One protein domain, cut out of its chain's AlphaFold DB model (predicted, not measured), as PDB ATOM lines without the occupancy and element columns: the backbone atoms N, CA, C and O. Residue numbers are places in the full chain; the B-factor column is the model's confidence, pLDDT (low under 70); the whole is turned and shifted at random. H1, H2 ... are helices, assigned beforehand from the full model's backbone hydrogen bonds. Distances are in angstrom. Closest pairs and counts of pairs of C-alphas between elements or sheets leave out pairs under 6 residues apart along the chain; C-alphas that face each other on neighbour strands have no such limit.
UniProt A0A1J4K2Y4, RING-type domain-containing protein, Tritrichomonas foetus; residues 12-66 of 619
ATOM      1  N   PHE A  12      52.103  46.297  42.221       80.75
ATOM      2  CA  PHE A  12      52.922  47.506  42.107       80.75
ATOM      3  C   PHE A  12      52.230  48.657  42.845       80.75
ATOM      4  O   PHE A  12      51.154  49.104  42.447       80.75
ATOM      5  N   GLY A  13      52.830  49.115  43.948       85.00
ATOM      6  CA  GLY A  13      52.138  49.997  44.892       85.00
ATOM      7  C   GLY A  13      50.888  49.313  45.457       85.00
ATOM      8  O   GLY A  13      50.955  48.160  45.880       85.00
ATOM      9  N   ASP A  14      49.749  50.003  45.405       87.12
ATOM     10  CA  ASP A  14      48.464  49.497  45.912       87.12
ATOM     11  C   ASP A  14      47.686  48.641  44.894       87.12
ATOM     12  O   ASP A  14      46.673  48.023  45.231       87.12
ATOM     13  N   TYR A  15      48.149  48.571  43.641       85.06
ATOM     14  CA  TYR A  15      47.488  47.797  42.596       85.06
ATOM     15  C   TYR A  15      47.931  46.333  42.641       85.06
ATOM     16  O   TYR A  15      49.100  46.013  42.410       85.06
ATOM     17  N   LYS A  16      46.977  45.434  42.908       86.88
ATOM     18  CA  LYS A  16      47.150  43.984  42.749       86.88
ATOM     19  C   LYS A  16      46.784  43.577  41.329       86.88
ATOM     20  O   LYS A  16      45.689  43.893  40.864       86.88
ATOM     21  N   PHE A  17      47.691  42.874  40.661       85.00
ATOM     22  CA  PHE A  17      47.423  42.347  39.328       85.00
ATOM     23  C   PHE A  17      46.617  41.043  39.425       85.00
ATOM     24  O   PHE A  17      46.776  40.304  40.397       85.00
ATOM     25  N   PRO A  18      45.750  40.744  38.444       88.25
ATOM     26  CA  PRO A  18      45.069  39.456  38.376       88.25
ATOM     27  C   PRO A  18      46.078  38.316  38.223       88.25
ATOM     28  O   PRO A  18      46.985  38.412  37.397       88.25
ATOM     29  N   ASP A  19      45.886  37.208  38.944       88.50
ATOM     30  CA  ASP A  19      46.765  36.030  38.838       88.50
ATOM     31  C   ASP A  19      46.812  35.462  37.405       88.50
ATOM     32  O   ASP A  19      47.834  34.929  36.964       88.50
ATOM     33  N   SER A  20      45.730  35.660  36.637       92.12
ATOM     34  CA  SER A  20      45.645  35.282  35.224       92.12
ATOM     35  C   SER A  20      46.671  35.999  34.343       92.12
ATOM     36  O   SER A  20      47.092  35.438  33.337       92.12
ATOM     37  N   LEU A  21      47.110  37.210  34.713       91.50
ATOM     38  CA  LEU A  21      48.086  37.983  33.941       91.50
ATOM     39  C   LEU A  21      49.450  37.282  33.911       91.50
ATOM     40  O   LEU A  21      50.068  37.149  32.854       91.50
ATOM     41  N   THR A  22      49.901  36.799  35.069       90.31
ATOM     42  CA  THR A  22      51.164  36.064  35.199       90.31
ATOM     43  C   THR A  22      51.099  34.742  34.438       90.31
ATOM     44  O   THR A  22      52.064  34.358  33.774       90.31
ATOM     45  N   GLU A  23      49.953  34.058  34.484       92.38
ATOM     46  CA  GLU A  23      49.725  32.832  33.721       92.38
ATOM     47  C   GLU A  23      49.717  33.086  32.205       92.38
ATOM     48  O   GLU A  23      50.349  32.342  31.453       92.38
ATOM     49  N   ASP A  24      49.070  34.157  31.745       95.00
ATOM     50  CA  ASP A  24      49.036  34.535  30.333       95.00
ATOM     51  C   ASP A  24      50.426  34.861  29.791       95.00
ATOM     52  O   ASP A  24      50.788  34.377  28.716       95.00
ATOM     53  N   ILE A  25      51.242  35.604  30.540       92.44
ATOM     54  CA  ILE A  25      52.607  35.935  30.117       92.44
ATOM     55  C   ILE A  25      53.491  34.683  30.101       92.44
ATOM     56  O   ILE A  25      54.214  34.460  29.129       92.44
ATOM     57  N   ARG A  26      53.361  33.800  31.101       91.81
ATOM     58  CA  ARG A  26      54.081  32.516  31.145       91.81
ATOM     59  C   ARG A  26      53.724  31.607  29.969       91.81
ATOM     60  O   ARG A  26      54.597  30.948  29.407       91.81
ATOM     61  N   ASN A  27      52.456  31.612  29.569       94.38
ATOM     62  CA  ASN A  27      51.942  30.864  28.425       94.38
ATOM     63  C   ASN A  27      52.139  31.594  27.081       94.38
ATOM     64  O   ASN A  27      51.642  31.121  26.060       94.38
ATOM     65  N   LYS A  28      52.853  32.732  27.058       94.25
ATOM     66  CA  LYS A  28      53.087  33.580  25.872       94.25
ATOM     67  C   LYS A  28      51.802  34.087  25.197       94.25
ATOM     68  O   LYS A  28      51.805  34.427  24.016       94.25
ATOM     69  N   ARG A  29      50.696  34.174  25.942       95.75
ATOM     70  CA  ARG A  29      49.412  34.754  25.509       95.75
ATOM     71  C   ARG A  29      49.418  36.267  25.730       95.75
ATOM     72  O   ARG A  29      48.622  36.811  26.490       95.75
ATOM     73  N   TYR A  30      50.352  36.953  25.072       95.69
ATOM     74  CA  TYR A  30      50.619  38.379  25.289       95.69
ATOM     75  C   TYR A  30      49.428  39.295  24.964       95.69
ATOM     76  O   TYR A  30      49.249  40.315  25.622       95.69
ATOM     77  N   THR A  31      48.583  38.916  24.002       95.19
ATOM     78  CA  THR A  31      47.338  39.633  23.672       95.19
ATOM     79  C   THR A  31      46.326  39.566  24.815       95.19
ATOM     80  O   THR A  31      45.790  40.593  25.216       95.19
ATOM     81  N   ASN A  32      46.134  38.385  25.410       96.06
ATOM     82  CA  ASN A  32      45.234  38.202  26.553       96.06
ATOM     83  C   ASN A  32      45.731  38.985  27.773       96.06
ATOM     84  O   ASN A  32      44.944  39.634  28.460       96.06
ATOM     85  N   ALA A  33      47.049  38.980  28.001       95.12
ATOM     86  CA  ALA A  33      47.677  39.770  29.052       95.12
ATOM     87  C   ALA A  33      47.420  41.277  28.860       95.12
ATOM     88  O   ALA A  33      47.003  41.962  29.796       95.12
ATOM     89  N   ALA A  34      47.603  41.783  27.638       95.00
ATOM     90  CA  ALA A  34      47.314  43.167  27.275       95.00
ATOM     91  C   ALA A  34      45.838  43.539  27.502       95.00
ATOM     92  O   ALA A  34      45.547  44.529  28.176       95.00
ATOM     93  N   GLU A  35      44.904  42.728  26.998       95.44
ATOM     94  CA  GLU A  35      43.461  42.924  27.193       95.44
ATOM     95  C   GLU A  35      43.062  42.897  28.669       95.44
ATOM     96  O   GLU A  35      42.214  43.680  29.095       95.44
ATOM     97  N   CYS A  36      43.682  42.023  29.465       94.75
ATOM     98  CA  CYS A  36      43.471  41.956  30.903       94.75
ATOM     99  C   CYS A  36      43.841  43.296  31.563       94.75
ATOM    100  O   CYS A  36      43.036  43.850  32.314       94.75
ATOM    101  N   MET A  37      44.998  43.880  31.225       93.88
ATOM    102  CA  MET A  37      45.407  45.174  31.788       93.88
ATOM    103  C   MET A  37      44.470  46.320  31.392       93.88
ATOM    104  O   MET A  37      44.146  47.163  32.231       93.88
ATOM    105  N   ILE A  38      44.007  46.330  30.139       94.25
ATOM    106  CA  ILE A  38      43.058  47.334  29.634       94.25
ATOM    107  C   ILE A  38      41.703  47.184  30.338       94.25
ATOM    108  O   ILE A  38      41.169  48.161  30.853       94.25
ATOM    109  N   ARG A  39      41.178  45.956  30.456       94.88
ATOM    110  CA  ARG A  39      39.888  45.663  31.107       94.88
ATOM    111  C   ARG A  39      39.865  46.061  32.582       94.88
ATOM    112  O   ARG A  39      38.830  46.489  33.084       94.88
ATOM    113  N   HIS A  40      40.995  45.931  33.274       93.12
ATOM    114  CA  HIS A  40      41.135  46.343  34.670       93.12
ATOM    115  C   HIS A  40      41.449  47.840  34.849       93.12
ATOM    116  O   HIS A  40      41.652  48.271  35.983       93.12
ATOM    117  N   ASN A  41      41.452  48.639  33.771       93.00
ATOM    118  CA  ASN A  41      41.710  50.084  33.788       93.00
ATOM    119  C   ASN A  41      43.011  50.456  34.514       93.00
ATOM    120  O   ASN A  41      43.073  51.438  35.258       93.00
ATOM    121  N   ILE A  42      44.058  49.656  34.316       91.56
ATOM    122  CA  ILE A  42      45.351  49.911  34.946       91.56
ATOM    123  C   ILE A  42      45.959  51.169  34.307       91.56
ATOM    124  O   ILE A  42      46.044  51.239  33.076       91.56
ATOM    125  N   PRO A  43      46.393  52.168  35.104       92.44
ATOM    126  CA  PRO A  43      46.996  53.377  34.559       92.44
ATOM    127  C   PRO A  43      48.202  53.068  33.661       92.44
ATOM    128  O   PRO A  43      49.047  52.233  33.994       92.44
ATOM    129  N   PHE A  44      48.289  53.769  32.526       93.62
ATOM    130  CA  PHE A  44      49.266  53.495  31.466       93.62
ATOM    131  C   PHE A  44      50.718  53.480  31.961       93.62
ATOM    132  O   PHE A  44      51.494  52.616  31.575       93.62
ATOM    133  N   ASN A  45      51.088  54.406  32.847       92.62
ATOM    134  CA  ASN A  45      52.424  54.473  33.443       92.62
ATOM    135  C   ASN A  45      52.775  53.205  34.238       92.62
ATOM    136  O   ASN A  45      53.899  52.717  34.133       92.62
ATOM    137  N   TYR A  46      51.824  52.648  34.994       91.94
ATOM    138  CA  TYR A  46      52.041  51.404  35.733       91.94
ATOM    139  C   TYR A  46      52.122  50.209  34.791       91.94
ATOM    140  O   TYR A  46      53.054  49.421  34.912       91.94
ATOM    141  N   ALA A  47      51.210  50.104  33.821       92.69
ATOM    142  CA  ALA A  47      51.257  49.041  32.819       92.69
ATOM    143  C   ALA A  47      52.563  49.080  32.003       92.69
ATOM    144  O   ALA A  47      53.178  48.042  31.779       92.69
ATOM    145  N   PHE A  48      53.043  50.271  31.634       93.44
ATOM    146  CA  PHE A  48      54.289  50.454  30.890       93.44
ATOM    147  C   PHE A  48      55.518  49.990  31.681       93.44
ATOM    148  O   PHE A  48      56.303  49.193  31.175       93.44
ATOM    149  N   ILE A  49      55.670  50.444  32.933       90.12
ATOM    150  CA  ILE A  49      56.779  50.031  33.816       90.12
ATOM    151  C   ILE A  49      56.713  48.528  34.104       90.12
ATOM    152  O   ILE A  49      57.732  47.854  34.201       90.12
ATOM    153  N   PHE A  50      55.507  47.992  34.254       87.31
ATOM    154  CA  PHE A  50      55.303  46.586  34.556       87.31
ATOM    155  C   PHE A  50      55.695  45.686  33.382       87.31
ATOM    156  O   PHE A  50      56.459  44.732  33.532       87.31
ATOM    157  N   LEU A  51      55.192  46.019  32.194       91.88
ATOM    158  CA  LEU A  51      55.416  45.245  30.984       91.88
ATOM    159  C   LEU A  51      56.776  45.535  30.337       91.88
ATOM    160  O   LEU A  51      57.170  44.791  29.447       91.88
ATOM    161  N   SER A  52      57.551  46.531  30.786       90.81
ATOM    162  CA  SER A  52      58.886  46.802  30.225       90.81
ATOM    163  C   SER A  52      59.863  45.628  30.366       90.81
ATOM    164  O   SER A  52      60.820  45.534  29.602       90.81
ATOM    165  N   ASN A  53      59.613  44.707  31.304       88.25
ATOM    166  CA  ASN A  53      60.374  43.458  31.441       88.25
ATOM    167  C   ASN A  53      59.975  42.381  30.411       88.25
ATOM    168  O   ASN A  53      60.745  41.453  30.164       88.25
ATOM    169  N   CYS A  54      58.794  42.503  29.799       92.00
ATOM    170  CA  CYS A  54      58.257  41.607  28.777       92.00
ATOM    171  C   CYS A  54      57.838  42.429  27.541       92.00
ATOM    172  O   CYS A  54      56.660  42.770  27.383       92.00
ATOM    173  N   PRO A  55      58.790  42.777  26.655       93.50
ATOM    174  CA  PRO A  55      58.551  43.735  25.580       93.50
ATOM    175  C   PRO A  55      57.470  43.267  24.594       93.50
ATOM    176  O   PRO A  55      56.749  44.100  24.055       93.50
ATOM    177  N   GLU A  56      57.271  41.959  24.398       94.81
ATOM    178  CA  GLU A  56      56.156  41.439  23.596       94.81
ATOM    179  C   GLU A  56      54.776  41.735  24.194       94.81
ATOM    180  O   GLU A  56      53.868  42.141  23.467       94.81
ATOM    181  N   ALA A  57      54.619  41.578  25.510       94.81
ATOM    182  CA  ALA A  57      53.386  41.939  26.203       94.81
ATOM    183  C   ALA A  57      53.172  43.456  26.199       94.81
ATOM    184  O   ALA A  57      52.055  43.915  25.964       94.81
ATOM    185  N   LEU A  58      54.246  44.236  26.370       96.12
ATOM    186  CA  LEU A  58      54.192  45.693  26.260       96.12
ATOM    187  C   LEU A  58      53.765  46.140  24.857       96.12
ATOM    188  O   LEU A  58      52.891  46.992  24.724       96.12
ATOM    189  N   SER A  59      54.341  45.543  23.814       96.56
ATOM    190  CA  SER A  59      53.992  45.815  22.420       96.56
ATOM    191  C   SER A  59      52.511  45.539  22.148       96.56
ATOM    192  O   SER A  59      51.853  46.367  21.525       96.56
ATOM    193  N   ALA A  60      51.979  44.410  22.631       96.31
ATOM    194  CA  ALA A  60      50.561  44.074  22.493       96.31
ATOM    195  C   ALA A  60      49.659  45.047  23.272       96.31
ATOM    196  O   ALA A  60      48.625  45.474  22.765       96.31
ATOM    197  N   TYR A  61      50.071  45.447  24.479       97.00
ATOM    198  CA  TYR A  61      49.342  46.417  25.296       97.00
ATOM    199  C   TYR A  61      49.273  47.797  24.644       97.00
ATOM    200  O   TYR A  61      48.195  48.383  24.589       97.00
ATOM    201  N   ILE A  62      50.392  48.306  24.119       97.00
ATOM    202  CA  ILE A  62      50.415  49.601  23.430       97.00
ATOM    203  C   ILE A  62      49.526  49.546  22.185       97.00
ATOM    204  O   ILE A  62      48.744  50.469  21.984       97.00
ATOM    205  N   PHE A  63      49.601  48.468  21.396       96.31
ATOM    206  CA  PHE A  63      48.773  48.292  20.200       96.31
ATOM    207  C   PHE A  63      47.274  48.321  20.529       96.31
ATOM    208  O   PHE A  63      46.546  49.137  19.974       96.31
ATOM    209  N   ASN A  64      46.838  47.519  21.505       95.88
ATOM    210  CA  ASN A  64      45.435  47.452  21.935       95.88
ATOM    211  C   ASN A  64      44.952  48.727  22.654       95.88
ATOM    212  O   ASN A  64      43.760  48.890  22.892       95.88
ATOM    213  N   SER A  65      45.861  49.625  23.045       95.44
ATOM    214  CA  SER A  65      45.519  50.896  23.696       95.44
ATOM    215  C   SER A  65      45.234  52.031  22.704       95.44
ATOM    216  O   SER A  65      44.960  53.148  23.148       95.44
ATOM    217  N   ILE A  66      45.341  51.787  21.392       95.44
ATOM    218  CA  ILE A  66      45.107  52.778  20.333       95.44
ATOM    219  C   ILE A  66      43.683  52.580  19.780       95.44
ATOM    220  O   ILE A  66      43.485  51.701  18.942       95.44
TER     221      ILE A  66
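AT A GLANCE: This is residues 12 to 66 of the 619 residues of the protein "RING-type domain-containing protein" of Tritrichomonas foetus (UniProt A0A1J4K2Y4). Two helical hairpins, H1 with H2 and H3 with H4, join where H2 and H4 cross in the core. The printed part has 55 residues with four named helices, H1 to H4 in chain order, and no named strand: all helix. It is compact and rounded, radius of gyration of the C-alphas 9.8 A, spanning 26 by 25 by 20 A.

HOW THE PARTS SIT: H2, residues 30 to 39, touches H4, residues 55 to 64, the same way at a steep tilt of 50 degrees; the closest C-alphas, of Ala 34 and Tyr 61, are 4.3 A apart. H1, residues 19 to 26, forms a hairpin with H2; the closest C-alphas, of Leu 21 and Ala 33, are 5.2 A apart. H3, residues 44 to 51, forms a hairpin with H4; the closest C-alphas, of Leu 51 and Leu 58, are 4.9 A apart. H1 and H3 are apart. In these four helices every O i to N i+4 pair is within hydrogen-bond range.

IN THESE COORDINATES: H2 spans 14.2 A from C-alpha 30 at (50.619, 38.379, 25.289); H4 spans 14.1 A, ending at C-alpha 64 at (45.435, 47.452, 21.935).

THE WHOLE: The three links are tight, the printed part has no cut, and no printed residue is under pLDDT 70.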